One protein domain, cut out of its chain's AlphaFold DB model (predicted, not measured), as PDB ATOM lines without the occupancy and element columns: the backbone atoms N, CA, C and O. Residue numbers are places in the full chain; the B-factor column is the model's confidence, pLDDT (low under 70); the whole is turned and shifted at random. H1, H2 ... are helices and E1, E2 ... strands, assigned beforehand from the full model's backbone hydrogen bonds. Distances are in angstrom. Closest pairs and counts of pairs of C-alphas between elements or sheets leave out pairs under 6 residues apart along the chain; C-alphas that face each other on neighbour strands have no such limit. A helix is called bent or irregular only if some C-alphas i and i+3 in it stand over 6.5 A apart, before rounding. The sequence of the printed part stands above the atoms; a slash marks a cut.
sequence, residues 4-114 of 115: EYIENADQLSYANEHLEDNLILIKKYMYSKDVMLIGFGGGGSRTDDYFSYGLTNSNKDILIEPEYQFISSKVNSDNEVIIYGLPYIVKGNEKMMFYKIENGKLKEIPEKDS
ATOM      1  N   GLU A   4     187.141 200.834 205.639       90.88
ATOM      2  CA  GLU A   4     188.040 201.111 204.528       90.88
ATOM      3  C   GLU A   4     187.238 201.287 203.242       90.88
ATOM      4  O   GLU A   4     186.260 200.579 203.000       90.88
ATOM      5  N   TYR A   5     187.685 202.239 202.432       93.38
ATOM      6  CA  TYR A   5     187.203 202.478 201.080       93.38
ATOM      7  C   TYR A   5     188.339 202.082 200.147       93.38
ATOM      8  O   TYR A   5     189.399 202.707 200.173       93.38
ATOM      9  N   ILE A   6     188.146 200.998 199.405       93.25
ATOM     10  CA  ILE A   6     189.175 200.409 198.556       93.25
ATOM     11  C   ILE A   6     188.863 200.811 197.118       93.25
ATOM     12  O   ILE A   6     187.944 200.284 196.486       93.25
ATOM     13  N   GLU A   7     189.620 201.784 196.627       92.00
ATOM     14  CA  GLU A   7     189.633 202.174 195.219       92.00
ATOM     15  C   GLU A   7     190.377 201.112 194.398       92.00
ATOM     16  O   GLU A   7     191.322 200.496 194.893       92.00
ATOM     17  N   ASN A   8     189.959 200.900 193.145       88.62
ATOM     18  CA  ASN A   8     190.553 199.907 192.233       88.62
ATOM     19  C   ASN A   8     190.623 198.489 192.829       88.62
ATOM     20  O   ASN A   8     191.594 197.765 192.631       88.62
ATOM     21  N   ALA A   9     189.600 198.106 193.592       90.75
ATOM     22  CA  ALA A   9     189.486 196.762 194.136       90.75
ATOM     23  C   ALA A   9     189.403 195.730 192.995       90.75
ATOM     24  O   ALA A   9     188.550 195.870 192.117       90.75
ATOM     25  N   ASP A  10     190.226 194.676 193.032       91.19
ATOM     26  CA  ASP A  10     190.237 193.611 192.011       91.19
ATOM     27  C   ASP A  10     188.843 192.999 191.796       91.19
ATOM     28  O   ASP A  10     188.460 192.667 190.674       91.19
ATOM     29  N   GLN A  11     188.045 192.920 192.866       91.88
ATOM     30  CA  GLN A  11     186.652 192.464 192.858       91.88
ATOM     31  C   GLN A  11     185.756 193.275 191.907       91.88
ATOM     32  O   GLN A  11     184.756 192.769 191.398       91.88
ATOM     33  N   LEU A  12     186.091 194.544 191.682       92.81
ATOM     34  CA  LEU A  12     185.327 195.497 190.882       92.81
ATOM     35  C   LEU A  12     186.010 195.817 189.545       92.81
ATOM     36  O   LEU A  12     185.530 196.694 188.837       92.81
ATOM     37  N   SER A  13     187.098 195.122 189.195       91.38
ATOM     38  CA  SER A  13     187.873 195.361 187.967       91.38
ATOM     39  C   SER A  13     186.994 195.377 186.715       91.38
ATOM     40  O   SER A  13     186.949 196.388 186.023       91.38
ATOM     41  N   TYR A  14     186.203 194.324 186.492       87.38
ATOM     42  CA  TYR A  14     185.286 194.253 185.351       87.38
ATOM     43  C   TYR A  14     184.291 195.412 185.320       87.38
ATOM     44  O   TYR A  14     184.052 195.982 184.262       87.38
ATOM     45  N   ALA A  15     183.714 195.781 186.465       88.69
ATOM     46  CA  ALA A  15     182.803 196.917 186.517       88.69
ATOM     47  C   ALA A  15     183.514 198.236 186.183       88.69
ATOM     48  O   ALA A  15     183.040 198.987 185.337       88.69
ATOM     49  N   ASN A  16     184.671 198.495 186.786       90.25
ATOM     50  CA  ASN A  16     185.402 199.751 186.615       90.25
ATOM     51  C   ASN A  16     186.057 199.894 185.230       90.25
ATOM     52  O   ASN A  16     186.338 201.005 184.805       90.25
ATOM     53  N   GLU A  17     186.265 198.799 184.497       89.06
ATOM     54  CA  GLU A  17     186.682 198.840 183.088       89.06
ATOM     55  C   GLU A  17     185.553 199.265 182.131       89.06
ATOM     56  O   GLU A  17     185.829 199.738 181.030       89.06
ATOM     57  N   HIS A  18     184.291 199.083 182.531       86.81
ATOM     58  CA  HIS A  18     183.119 199.242 181.660       86.81
ATOM     59  C   HIS A  18     182.198 200.404 182.064       86.81
ATOM     60  O   HIS A  18     181.272 200.736 181.323       86.81
ATOM     61  N   LEU A  19     182.418 201.015 183.229       84.00
ATOM     62  CA  LEU A  19     181.652 202.154 183.731       84.00
ATOM     63  C   LEU A  19     182.435 203.456 183.548       84.00
ATOM     64  O   LEU A  19     183.657 203.474 183.640       84.00
ATOM     65  N   GLU A  20     181.720 204.562 183.336       80.62
ATOM     66  CA  GLU A  20     182.331 205.900 183.300       80.62
ATOM     67  C   GLU A  20     182.834 206.337 184.684       80.62
ATOM     68  O   GLU A  20     183.862 207.004 184.794       80.62
ATOM     69  N   ASP A  21     182.123 205.928 185.739       83.31
ATOM     70  CA  ASP A  21     182.452 206.211 187.132       83.31
ATOM     71  C   ASP A  21     182.890 204.939 187.863       83.31
ATOM     72  O   ASP A  21     182.154 203.949 187.924       83.31
ATOM     73  N   ASN A  22     184.064 204.999 188.496       88.62
ATOM     74  CA  ASN A  22     184.587 203.888 189.283       88.62
ATOM     75  C   ASN A  22     183.734 203.629 190.530       88.62
ATOM     76  O   ASN A  22     183.443 204.529 191.323       88.62
ATOM     77  N   LEU A  23     183.424 202.357 190.753       93.31
ATOM     78  CA  LEU A  23     182.889 201.850 192.005       93.31
ATOM     79  C   LEU A  23     184.010 201.664 193.029       93.31
ATOM     80  O   LEU A  23     185.133 201.263 192.703       93.31
ATOM     81  N   ILE A  24     183.671 201.916 194.291       95.44
ATOM     82  CA  ILE A  24     184.576 201.781 195.432       95.44
ATOM     83  C   ILE A  24     184.024 200.696 196.353       95.44
ATOM     84  O   ILE A  24     182.853 200.719 196.745       95.44
ATOM     85  N   LEU A  25     184.878 199.740 196.718       96.12
ATOM     86  CA  LEU A  25     184.509 198.668 197.633       96.12
ATOM     87  C   LEU A  25     184.572 199.187 199.074       96.12
ATOM     88  O   LEU A  25     185.605 199.691 199.517       96.12
ATOM     89  N   ILE A  26     183.483 199.030 199.825       95.19
ATOM     90  CA  ILE A  26     183.476 199.277 201.269       95.19
ATOM     91  C   ILE A  26     183.903 197.994 201.964       95.19
ATOM     92  O   ILE A  26     183.327 196.939 201.714       95.19
ATOM     93  N   LYS A  27     184.851 198.090 202.892       91.94
ATOM     94  CA  LYS A  27     185.203 197.016 203.821       91.94
ATOM     95  C   LYS A  27     185.036 197.516 205.251       91.94
ATOM     96  O   LYS A  27     185.837 198.312 205.744       91.94
ATOM     97  N   LYS A  28     183.981 197.068 205.929       90.12
ATOM     98  CA  LYS A  28     183.651 197.469 207.302       90.12
ATOM     99  C   LYS A  28     184.043 196.371 208.278       90.12
ATOM    100  O   LYS A  28     183.593 195.244 208.145       90.12
ATOM    101  N   TYR A  29     184.853 196.699 209.275       83.19
ATOM    102  CA  TYR A  29     185.324 195.744 210.277       83.19
ATOM    103  C   TYR A  29     184.292 195.574 211.400       83.19
ATOM    104  O   TYR A  29     183.890 196.564 212.015       83.19
ATOM    105  N   MET A  30     183.914 194.332 211.719       75.94
ATOM    106  CA  MET A  30     182.920 194.024 212.759       75.94
ATOM    107  C   MET A  30     183.443 194.275 214.183       75.94
ATOM    108  O   MET A  30     182.680 194.678 215.055       75.94
ATOM    109  N   TYR A  31     184.747 194.100 214.414       68.44
ATOM    110  CA  TYR A  31     185.369 194.272 215.736       68.44
ATOM    111  C   TYR A  31     186.378 195.433 215.748       68.44
ATOM    112  O   TYR A  31     186.111 196.499 216.305       68.44
ATOM    113  N   SER A  32     187.533 195.270 215.098       62.66
ATOM    114  CA  SER A  32     188.550 196.319 214.947       62.66
ATOM    115  C   SER A  32     189.453 196.028 213.749       62.66
ATOM    116  O   SER A  32     189.652 194.868 213.396       62.66
ATOM    117  N   LYS A  33     190.031 197.085 213.167       60.72
ATOM    118  CA  LYS A  33     191.097 196.978 212.163       60.72
ATOM    119  C   LYS A  33     192.409 196.468 212.778       60.72
ATOM    120  O   LYS A  33     193.163 195.776 212.107       60.72
ATOM    121  N   ASP A  34     192.630 196.767 214.059       56.78
ATOM    122  CA  ASP A  34     193.881 196.507 214.786       56.78
ATOM    123  C   ASP A  34     193.861 195.209 215.608       56.78
ATOM    124  O   ASP A  34     194.788 194.950 216.378       56.78
ATOM    125  N   VAL A  35     192.808 194.387 215.489       54.94
ATOM    126  CA  VAL A  35     192.808 193.041 216.084       54.94
ATOM    127  C   VAL A  35     193.813 192.198 215.300       54.94
ATOM    128  O   VAL A  35     193.498 191.559 214.300       54.94
ATOM    129  N   MET A  36     195.065 192.254 215.754       45.00
ATOM    130  CA  MET A  36     196.112 191.323 215.375       45.00
ATOM    131  C   MET A  36     195.674 189.912 215.756       45.00
ATOM    132  O   MET A  36     195.257 189.656 216.886       45.00
ATOM    133  N   LEU A  37     195.799 189.006 214.788       54.03
ATOM    134  CA  LEU A  37     195.625 187.564 214.912       54.03
ATOM    135  C   LEU A  37     196.386 187.012 216.126       54.03
ATOM    136  O   LEU A  37     197.568 186.685 216.039       54.03
ATOM    137  N   ILE A  38     195.695 186.834 217.251       44.81
ATOM    138  CA  ILE A  38     196.150 185.931 218.307       44.81
ATOM    139  C   ILE A  38     195.717 184.527 217.882       44.81
ATOM    140  O   ILE A  38     194.665 184.023 218.265       44.81
ATOM    141  N   GLY A  39     196.529 183.905 217.028       52.94
ATOM    142  CA  GLY A  39     196.476 182.467 216.800       52.94
ATOM    143  C   GLY A  39     197.066 181.753 218.010       52.94
ATOM    144  O   GLY A  39     198.274 181.560 218.078       52.94
ATOM    145  N   PHE A  40     196.230 181.362 218.970       39.06
ATOM    146  CA  PHE A  40     196.624 180.442 220.035       39.06
ATOM    147  C   PHE A  40     195.720 179.208 220.002       39.06
ATOM    148  O   PHE A  40     194.546 179.277 220.343       39.06
ATOM    149  N   GLY A  41     196.304 178.071 219.613       40.69
ATOM    150  CA  GLY A  41     195.791 176.745 219.962       40.69
ATOM    151  C   GLY A  41     194.815 176.088 218.980       40.69
ATOM    152  O   GLY A  41     193.650 175.909 219.298       40.69
ATOM    153  N   GLY A  42     195.319 175.610 217.840       41.19
ATOM    154  CA  GLY A  42     195.035 174.237 217.381       41.19
ATOM    155  C   GLY A  42     193.595 173.803 217.057       41.19
ATOM    156  O   GLY A  42     193.357 172.603 216.976       41.19
ATOM    157  N   GLY A  43     192.650 174.713 216.832       43.16
ATOM    158  CA  GLY A  43     191.314 174.395 216.326       43.16
ATOM    159  C   GLY A  43     190.827 175.545 215.460       43.16
ATOM    160  O   GLY A  43     190.746 176.663 215.952       43.16
ATOM    161  N   GLY A  44     190.596 175.279 214.170       43.38
ATOM    162  CA  GLY A  44     190.381 176.275 213.117       43.38
ATOM    163  C   GLY A  44     189.541 177.466 213.564       43.38
ATOM    164  O   GLY A  44     188.336 177.344 213.780       43.38
ATOM    165  N   SER A  45     190.200 178.617 213.690       46.88
ATOM    166  CA  SER A  45     189.543 179.905 213.842       46.88
ATOM    167  C   SER A  45     188.570 180.045 212.680       46.88
ATOM    168  O   SER A  45     189.014 180.134 211.538       46.88
ATOM    169  N   ARG A  46     187.258 180.009 212.947       45.69
ATOM    170  CA  ARG A  46     186.252 180.363 211.943       45.69
ATOM    171  C   ARG A  46     186.636 181.723 211.379       45.69
ATOM    172  O   ARG A  46     186.626 182.731 212.079       45.69
ATOM    173  N   THR A  47     187.032 181.712 210.125       48.78
ATOM    174  CA  THR A  47     187.441 182.842 209.293       48.78
ATOM    175  C   THR A  47     186.280 183.779 208.946       48.78
ATOM    176  O   THR A  47     186.445 184.685 208.138       48.78
ATOM    177  N   ASP A  48     185.112 183.577 209.555       48.06
ATOM    178  CA  ASP A  48     183.835 183.851 208.907       48.06
ATOM    179  C   ASP A  48     183.233 185.237 209.279       48.06
ATOM    180  O   ASP A  48     182.381 185.723 208.545       48.06
ATOM    181  N   ASP A  49     183.704 185.949 210.324       55.03
ATOM    182  CA  ASP A  49     182.988 187.125 210.893       55.03
ATOM    183  C   ASP A  49     183.849 188.393 211.161       55.03
ATOM    184  O   ASP A  49     183.678 189.062 212.181       55.03
ATOM    185  N   TYR A  50     184.820 188.761 210.314       68.94
ATOM    186  CA  TYR A  50     185.671 189.942 210.606       68.94
ATOM    187  C   TYR A  50     185.268 191.227 209.895       68.94
ATOM    188  O   TYR A  50     185.503 192.320 210.423       68.94
ATOM    189  N   PHE A  51     184.690 191.122 208.705       78.44
ATOM    190  CA  PHE A  51     184.340 192.279 207.903       78.44
ATOM    191  C   PHE A  51     183.129 191.998 207.033       78.44
ATOM    192  O   PHE A  51     182.892 190.871 206.619       78.44
ATOM    193  N   SER A  52     182.396 193.057 206.735       88.88
ATOM    194  CA  SER A  52     181.323 193.055 205.764       88.88
ATOM    195  C   SER A  52     181.653 193.998 204.615       88.88
ATOM    196  O   SER A  52     182.292 195.044 204.792       88.88
ATOM    197  N   TYR A  53     181.236 193.599 203.423       92.81
ATOM    198  CA  TYR A  53     181.453 194.335 202.193       92.81
ATOM    199  C   TYR A  53     180.206 195.090 201.781       92.81
ATOM    200  O   TYR A  53     179.094 194.582 201.907       92.81
ATOM    201  N   GLY A  54     180.423 196.302 201.292       95.00
ATOM    202  CA  GLY A  54     179.418 197.155 200.669       95.00
ATOM    203  C   GLY A  54     180.001 197.806 199.420       95.00
ATOM    204  O   GLY A  54     181.139 197.530 199.033       95.00
ATOM    205  N   LEU A  55     179.241 198.700 198.805       95.69
ATOM    206  CA  LEU A  55     179.630 199.362 197.565       95.69
ATOM    207  C   LEU A  55     179.234 200.831 197.611       95.69
ATOM    208  O   LEU A  55     178.113 201.146 198.012       95.69
ATOM    209  N   THR A  56     180.113 201.718 197.154       94.38
ATOM    210  CA  THR A  56     179.760 203.111 196.862       94.38
ATOM    211  C   THR A  56     180.053 203.469 195.414       94.38
ATOM    212  O   THR A  56     180.852 202.809 194.744       94.38
ATOM    213  N   ASN A  57     179.437 204.553 194.947       91.38
ATOM    214  CA  ASN A  57     179.890 205.245 193.741       91.38
ATOM    215  C   ASN A  57     181.206 206.018 194.011       91.38
ATOM    216  O   ASN A  57     181.732 206.017 195.134       91.38
ATOM    217  N   SER A  58     181.701 206.716 192.989       88.88
ATOM    218  CA  SER A  58     182.892 207.577 193.041       88.88
ATOM    219  C   SER A  58     182.770 208.738 194.044       88.88
ATOM    220  O   SER A  58     183.766 209.151 194.638       88.88
ATOM    221  N   ASN A  59     181.549 209.211 194.316       89.88
ATOM    222  CA  ASN A  59     181.256 210.256 195.305       89.88
ATOM    223  C   ASN A  59     181.146 209.733 196.747       89.88
ATOM    224  O   ASN A  59     180.902 210.514 197.666       89.88
ATOM    225  N   LYS A  60     181.364 208.428 196.965       88.25
ATOM    226  CA  LYS A  60     181.192 207.734 198.253       88.25
ATOM    227  C   LYS A  60     179.745 207.688 198.758       88.25
ATOM    228  O   LYS A  60     179.525 207.429 199.942       88.25
ATOM    229  N   ASP A  61     178.765 207.852 197.871       91.56
ATOM    230  CA  ASP A  61     177.368 207.550 198.178       91.56
ATOM    231  C   ASP A  61     177.174 206.033 198.218       91.56
ATOM    232  O   ASP A  61     177.578 205.317 197.295       91.56
ATOM    233  N   ILE A  62     176.550 205.535 199.285       92.12
ATOM    234  CA  ILE A  62     176.337 204.100 199.484       92.12
ATOM    235  C   ILE A  62     175.316 203.573 198.470       92.12
ATOM    236  O   ILE A  62     174.178 204.033 198.413       92.12
ATOM    237  N   LEU A  63     175.740 202.581 197.683       92.81
ATOM    238  CA  LEU A  63     174.915 201.828 196.736       92.81
ATOM    239  C   LEU A  63     174.493 200.469 197.314       92.81
ATOM    240  O   LEU A  63     173.379 200.017 197.065       92.81
ATOM    241  N   ILE A  64     175.381 199.827 198.082       93.50
ATOM    242  CA  ILE A  64     175.117 198.596 198.839       93.50
ATOM    243  C   ILE A  64     175.669 198.789 200.250       93.50
ATOM    244  O   ILE A  64     176.859 199.076 200.412       93.50
ATOM    245  N   GLU A  65     174.827 198.606 201.265       93.69
ATOM    246  CA  GLU A  65     175.265 198.626 202.663       93.69
ATOM    247  C   GLU A  65     176.285 197.510 202.939       93.69
ATOM    248  O   GLU A  65     176.207 196.436 202.334       93.69
ATOM    249  N   PRO A  66     177.254 197.723 203.849       92.06
ATOM    250  CA  PRO A  66     178.255 196.728 204.169       92.06
ATOM    251  C   PRO A  66     177.655 195.595 205.007       92.06
ATOM    252  O   PRO A  66     177.847 195.531 206.221       92.06
ATOM    253  N   GLU A  67     176.924 194.709 204.346       91.19
ATOM    254  CA  GLU A  67     176.199 193.564 204.907       91.19
ATOM    255  C   GLU A  67     176.506 192.273 204.130       91.19
ATOM    256  O   GLU A  67     175.861 191.248 204.331       91.19
ATOM    257  N   TYR A  68     177.519 192.296 203.253       91.00
ATOM    258  CA  TYR A  68     177.897 191.162 202.413       91.00
ATOM    259  C   TYR A  68     179.143 190.438 202.907       91.00
ATOM    260  O   TYR A  68     180.111 191.056 203.343       91.00
ATOM    261  N   GLN A  69     179.145 189.115 202.769       87.81
ATOM    262  CA  GLN A  69     180.312 188.251 202.962       87.81
ATOM    263  C   GLN A  69     181.350 188.480 201.862       87.81
ATOM    264  O   GLN A  69     182.553 188.425 202.111       87.81
ATOM    265  N   PHE A  70     180.886 188.772 200.645       89.25
ATOM    266  CA  PHE A  70     181.710 189.231 199.531       89.25
ATOM    267  C   PHE A  70     180.861 189.993 198.507       89.25
ATOM    268  O   PHE A  70     179.655 189.765 198.400       89.25
ATOM    269  N   ILE A  71     181.518 190.852 197.731       94.06
ATOM    270  CA  ILE A  71     180.974 191.522 196.544       94.06
ATOM    271  C   ILE A  71     182.002 191.364 195.423       94.06
ATOM    272  O   ILE A  71     183.201 191.459 195.678       94.06
ATOM    273  N   SER A  72     181.541 191.100 194.203       95.25
ATOM    274  CA  SER A  72     182.362 190.989 192.997       95.25
ATOM    275  C   SER A  72     181.589 191.476 191.771       95.25
ATOM    276  O   SER A  72     180.379 191.696 191.825       95.25
ATOM    277  N   SER A  73     182.294 191.641 190.658       95.00
ATOM    278  CA  SER A  73     181.741 192.036 189.366       95.00
ATOM    279  C   SER A  73     182.063 191.014 188.277       95.00
ATOM    280  O   SER A  73     183.052 190.287 188.368       95.00
ATOM    281  N   LYS A  74     181.200 190.938 187.263       93.88
ATOM    282  CA  LYS A  74     181.404 190.187 186.017       93.88
ATOM    283  C   LYS A  74     180.720 190.909 184.857       93.88
ATOM    284  O   LYS A  74     179.898 191.794 185.081       93.88
ATOM    285  N   VAL A  75     181.016 190.480 183.636       91.38
ATOM    286  CA  VAL A  75     180.265 190.850 182.431       91.38
ATOM    287  C   VAL A  75     179.456 189.633 181.979       91.38
ATOM    288  O   VAL A  75     179.985 188.519 181.988       91.38
ATOM    289  N   ASN A  76     178.175 189.817 181.665       91.06
ATOM    290  CA  ASN A  76     177.308 188.738 181.178       91.06
ATOM    291  C   ASN A  76     177.416 188.547 179.651       91.06
ATOM    292  O   ASN A  76     178.155 189.254 178.962       91.06
ATOM    293  N   SER A  77     176.658 187.588 179.119       90.69
ATOM    294  CA  SER A  77     176.588 187.295 177.681       90.69
ATOM    295  C   SER A  77     176.134 188.473 176.799       90.69
ATOM    296  O   SER A  77     176.550 188.557 175.643       90.69
ATOM    297  N   ASP A  78     175.368 189.414 177.357       90.44
ATOM    298  CA  ASP A  78     174.893 190.638 176.697       90.44
ATOM    299  C   ASP A  78     175.872 191.824 176.831       90.44
ATOM    300  O   ASP A  78     175.555 192.954 176.453       90.44
ATOM    301  N   ASN A  79     177.084 191.576 177.339       87.94
ATOM    302  CA  ASN A  79     178.110 192.585 177.608       87.94
ATOM    303  C   ASN A  79     177.683 193.648 178.644       87.94
ATOM    304  O   ASN A  79     178.137 194.794 178.615       87.94
ATOM    305  N   GLU A  80     176.808 193.271 179.573       90.19
ATOM    306  CA  GLU A  80     176.357 194.109 180.679       90.19
ATOM    307  C   GLU A  80     177.164 193.820 181.948       90.19
ATOM    308  O   GLU A  80     177.448 192.669 182.292       90.19
ATOM    309  N   VAL A  81     177.488 194.881 182.688       91.75
ATOM    310  CA  VAL A  81     178.144 194.782 183.996       91.75
ATOM    311  C   VAL A  81     177.152 194.281 185.037       91.75
ATOM    312  O   VAL A  81     176.132 194.921 185.311       91.75
ATOM    313  N   ILE A  82     177.504 193.172 185.675       95.56
ATOM    314  CA  ILE A  82     176.763 192.586 186.783       95.56
ATOM    315  C   ILE A  82     177.600 192.688 188.054       95.56
ATOM    316  O   ILE A  82     178.726 192.191 188.108       95.56
ATOM    317  N   ILE A  83     177.020 193.264 189.104       96.00
ATOM    318  CA  ILE A  83     177.548 193.186 190.469       96.00
ATOM    319  C   ILE A  83     176.827 192.053 191.189       96.00
ATOM    320  O   ILE A  83     175.608 191.933 191.094       96.00
ATOM    321  N   TYR A  84     177.551 191.213 191.918       95.69
ATOM    322  CA  TYR A  84     176.952 190.124 192.680       95.69
ATOM    323  C   TYR A  84     177.652 189.916 194.016       95.69
ATOM    324  O   TYR A  84     178.818 190.269 194.193       95.69
ATOM    325  N   GLY A  85     176.933 189.338 194.969       93.44
ATOM    326  CA  GLY A  85     177.467 189.097 196.299       93.44
ATOM    327  C   GLY A  85     176.563 188.232 197.159       93.44
ATOM    328  O   GLY A  85     175.370 188.079 196.889       93.44
ATOM    329  N   LEU A  86     177.144 187.675 198.219       91.12
ATOM    330  CA  LEU A  86     176.427 186.873 199.204       91.12
ATOM    331  C   LEU A  86     176.219 187.686 200.492       91.12
ATOM    332  O   LEU A  86     177.210 187.984 201.162       91.12
ATOM    333  N   PRO A  87     174.981 188.048 200.866       89.62
ATOM    334  CA  PRO A  87     174.709 188.752 202.114       89.62
ATOM    335  C   PRO A  87     174.979 187.876 203.349       89.62
ATOM    336  O   PRO A  87     174.900 186.643 203.306       89.62
ATOM    337  N   TYR A  88     175.284 188.510 204.479       82.69
ATOM    338  CA  TYR A  88     175.204 187.886 205.796       82.69
ATOM    339  C   TYR A  88     173.723 187.761 206.175       82.69
ATOM    340  O   TYR A  88     173.061 188.755 206.457       82.69
ATOM    341  N   ILE A  89     173.184 186.542 206.172       74.25
ATOM    342  CA  ILE A  89     171.787 186.271 206.547       74.25
ATOM    343  C   ILE A  89     171.747 185.294 207.720       74.25
ATOM    344  O   ILE A  89     172.659 184.492 207.919       74.25
ATOM    345  N   VAL A  90     170.666 185.346 208.498       58.06
ATOM    346  CA  VAL A  90     170.378 184.339 209.525       58.06
ATOM    347  C   VAL A  90     170.221 182.981 208.828       58.06
ATOM    348  O   VAL A  90     169.414 182.857 207.911       58.06
ATOM    349  N   LYS A  91     171.032 182.000 209.249       60.88
ATOM    350  CA  LYS A  91     171.209 180.670 208.632       60.88
ATOM    351  C   LYS A  91     169.946 180.075 207.999       60.88
ATOM    352  O   LYS A  91     168.917 179.975 208.670       60.88
ATOM    353  N   GLY A  92     170.084 179.551 206.778       58.53
ATOM    354  CA  GLY A  92     169.059 178.739 206.109       58.53
ATOM    355  C   GLY A  92     168.360 179.397 204.918       58.53
ATOM    356  O   GLY A  92     167.368 178.853 204.439       58.53
ATOM    357  N   ASN A  93     168.846 180.546 204.443       65.62
ATOM    358  CA  ASN A  93     168.332 181.206 203.238       65.62
ATOM    359  C   ASN A  93     169.431 181.945 202.451       65.62
ATOM    360  O   ASN A  93     169.150 182.934 201.779       65.62
ATOM    361  N   GLU A  94     170.686 181.507 202.581       75.69
ATOM    362  CA  GLU A  94     171.850 182.095 201.917       75.69
ATOM    363  C   GLU A  94     171.656 182.085 200.393       75.69
ATOM    364  O   GLU A  94     171.800 181.052 199.739       75.69
ATOM    365  N   LYS A  95     171.312 183.241 199.817       86.69
ATOM    366  CA  LYS A  95     171.090 183.402 198.380       86.69
ATOM    367  C   LYS A  95     172.018 184.469 197.820       86.69
ATOM    368  O   LYS A  95     172.153 185.543 198.397       86.69
ATOM    369  N   MET A  96     172.629 184.168 196.675       91.81
ATOM    370  CA  MET A  96     173.393 185.145 195.908       91.81
ATOM    371  C   MET A  96     172.469 186.254 195.399       91.81
ATOM    372  O   MET A  96     171.424 185.975 194.805       91.81
ATOM    373  N   MET A  97     172.874 187.498 195.613       94.25
ATOM    374  CA  MET A  97     172.191 188.676 195.091       94.25
ATOM    375  C   MET A  97     172.933 189.168 193.854       94.25
ATOM    376  O   MET A  97     174.164 189.131 193.812       94.25
ATOM    377  N   PHE A  98     172.184 189.622 192.854       95.94
ATOM    378  CA  PHE A  98     172.714 190.105 191.583       95.94
ATOM    379  C   PHE A  98     172.109 191.467 191.270       95.94
ATOM    380  O   PHE A  98     170.920 191.692 191.495       95.94
ATOM    381  N   TYR A  99     172.920 192.363 190.727       95.12
ATOM    382  CA  TYR A  99     172.555 193.737 190.441       95.12
ATOM    383  C   TYR A  99     173.089 194.161 189.078       95.12
ATOM    384  O   TYR A  99     174.211 193.818 188.708       95.12
ATOM    385  N   LYS A 100     172.303 194.972 188.373       92.81
ATOM    386  CA  LYS A 100     172.747 195.768 187.223       92.81
ATOM    387  C   LYS A 100     172.868 197.228 187.620       92.81
ATOM    388  O   LYS A 100     172.180 197.680 188.537       92.81
ATOM    389  N   ILE A 101     173.709 197.967 186.905       86.31
ATOM    390  CA  ILE A 101     173.798 199.422 187.038       86.31
ATOM    391  C   ILE A 101     172.948 200.055 185.939       86.31
ATOM    392  O   ILE A 101     173.280 199.983 184.761       86.31
ATOM    393  N   GLU A 102     171.845 200.683 186.332       84.19
ATOM    394  CA  GLU A 102     170.961 201.440 185.446       84.19
ATOM    395  C   GLU A 102     170.956 202.906 185.900       84.19
ATOM    396  O   GLU A 102     170.550 203.215 187.021       84.19
ATOM    397  N   ASN A 103     171.402 203.827 185.037       79.06
ATOM    398  CA  ASN A 103     171.443 205.272 185.319       79.06
ATOM    399  C   ASN A 103     172.158 205.624 186.643       79.06
ATOM    400  O   ASN A 103     171.650 206.412 187.445       79.06
ATOM    401  N   GLY A 104     173.304 204.988 186.909       75.81
ATOM    402  CA  GLY A 104     174.089 205.207 188.131       75.81
ATOM    403  C   GLY A 104     173.473 204.618 189.407       75.81
ATOM    404  O   GLY A 104     173.957 204.895 190.502       75.81
ATOM    405  N   LYS A 105     172.412 203.810 189.294       82.62
ATOM    406  CA  LYS A 105     171.774 203.118 190.420       82.62
ATOM    407  C   LYS A 105     171.885 201.614 190.260       82.62
ATOM    408  O   LYS A 105     171.756 201.093 189.155       82.62
ATOM    409  N   LEU A 106     172.055 200.914 191.376       89.31
ATOM    410  CA  LEU A 106     171.940 199.464 191.388       89.31
ATOM    411  C   LEU A 106     170.477 199.043 191.390       89.31
ATOM    412  O   LEU A 106     169.667 199.543 192.171       89.31
ATOM    413  N   LYS A 107     170.167 198.077 190.536       93.06
ATOM    414  CA  LYS A 107     168.863 197.436 190.453       93.06
ATOM    415  C   LYS A 107     169.050 195.938 190.576       93.06
ATOM    416  O   LYS A 107     169.808 195.349 189.809       93.06
ATOM    417  N   GLU A 108     168.370 195.344 191.550       94.19
ATOM    418  CA  GLU A 108     168.390 193.898 191.744       94.19
ATOM    419  C   GLU A 108     167.801 193.190 190.521       94.19
ATOM    420  O   GLU A 108     166.766 193.596 189.985       94.19
ATOM    421  N   ILE A 109     168.470 192.126 190.091       94.75
ATOM    422  CA  ILE A 109     168.045 191.266 188.993       94.75
ATOM    423  C   ILE A 109     167.994 189.806 189.457       94.75
ATOM    424  O   ILE A 109     168.741 189.399 190.350       94.75
ATOM    425  N   PRO A 110     167.121 188.977 188.864       93.12
ATOM    426  CA  PRO A 110     167.132 187.553 189.147       93.12
ATOM    427  C   PRO A 110     168.387 186.901 188.551       93.12
ATOM    428  O   PRO A 110     168.876 187.303 187.500       93.12
ATOM    429  N   GLU A 111     168.869 185.832 189.186       91.81
ATOM    430  CA  GLU A 111     170.085 185.110 188.776       91.81
ATOM    431  C   GLU A 111     170.096 184.700 187.295       91.81
ATOM    432  O   GLU A 111     171.131 184.785 186.638       91.81
ATOM    433  N   LYS A 112     168.941 184.297 186.755       91.50
ATOM    434  CA  LYS A 112     168.790 183.923 185.341       91.50
ATOM    435  C   LYS A 112     169.164 185.041 184.358       91.50
ATOM    436  O   LYS A 112     169.569 184.729 183.249       91.50
ATOM    437  N   ASP A 113     169.068 186.302 184.778       88.81
ATOM    438  CA  ASP A 113     169.368 187.479 183.956       88.81
ATOM    439  C   ASP A 113     170.816 187.971 184.201       88.81
ATOM    440  O   ASP A 113     171.211 189.036 183.726       88.81
ATOM    441  N   SER A 114     171.605 187.224 184.990       86.69
ATOM    442  CA  SER A 114     172.983 187.573 185.368       86.69
ATOM    443  C   SER A 114     174.063 186.908 184.506       86.69
ATOM    444  O   SER A 114     175.245 187.199 184.701       86.69
TER     445      SER A 114
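This is residues 4 to 114 of the 115 residues of an uncharacterized protein of Flavobacteriaceae bacterium (UniProt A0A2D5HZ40). A strongly twisted sheet of seven strands folds back on itself into two leaves, E1 to E4 facing E6 and E7 with E5 as the hinge, and curls round the one short helix, H1. The long loop between E2 and E3 reaches away from this body, and its residues 38 to 44 stick out at one end of the longest axis. The printed part has 111 residues with seven named strands and one named helix, in the order E1 H1 E2 E3 E4 E5 E6 E7; this is also the order of the strands across the antiparallel sheet, and the class is mostly strand. The whole is elongated, 50 by 32 by 20 A, and only just compact, close to loose, with a radius of gyration of the C-alphas of 15.5 A.

In the sheet, the inner strand E4, residues 62 to 75, bends by 128 degrees at residue 67. Its pairing is staggered: residues 62 to 68 pair with E3, residues 51 to 56, and residues 68 to 75 pair with E5, residues 81 to 87. Both pairs are hairpins; within hydrogen-bond range are N 55 and O 64, 2.9 A, and N 72 and O 84, 2.8 A. Beyond E3 comes E2, residues 24 to 29, its hairpin partner at 153 degrees, with N 26 and O 54 2.9 A apart. The edge strand E1, residues 4 to 6, is antiparallel to E2 at 152 degrees, with N 4 and O 27 2.8 A apart. Beyond E5 comes E6, residues 97 to 102, in a hairpin at 146 degrees, with N 99 and O 83 2.7 A apart. The other edge strand, E7, residues 105 to 109, forms a hairpin with E6 at 136 degrees, with N 100 and O 107 2.9 A apart. Six strands, E2 to E7, form a meander, each the antiparallel neighbour of the one before. Between the two leaves of this folded sheet, the closest C-alphas of E4 and E7 are those of Leu 63 and Leu 106, 6.6 A apart; E1 and E7 are apart. H1, residues 10 to 18, is on the sheet; its closest C-alpha pair with E4 is Gln 11 and Ser 72, 4.5 A. H1 is irregular, C-alphas 11 and 14 being 7.8 A apart; 2 of 5 O i to N i+4 pairs and 4 of 6 O i to N i+3 pairs are within range.

E1 begins at C-alpha 4, (188.040, 201.111, 204.528). H1 measures 13.8 A, E2 16.0 A, E3 16.1 A, E4 21.9 A, E5 19.4 A and E6 16.0 A. E7 ends at C-alpha 109, (168.045, 191.266, 188.993).

The two C-alphas farthest apart, of Gly 41 and Asn 103, are 51.1 A apart. The printed part has no cut. The link E2 to E3, residues 30 to 50, is long. Mean pLDDT of the printed part is 81.9, under 70 at residues 31 to 50 and 90 to 93.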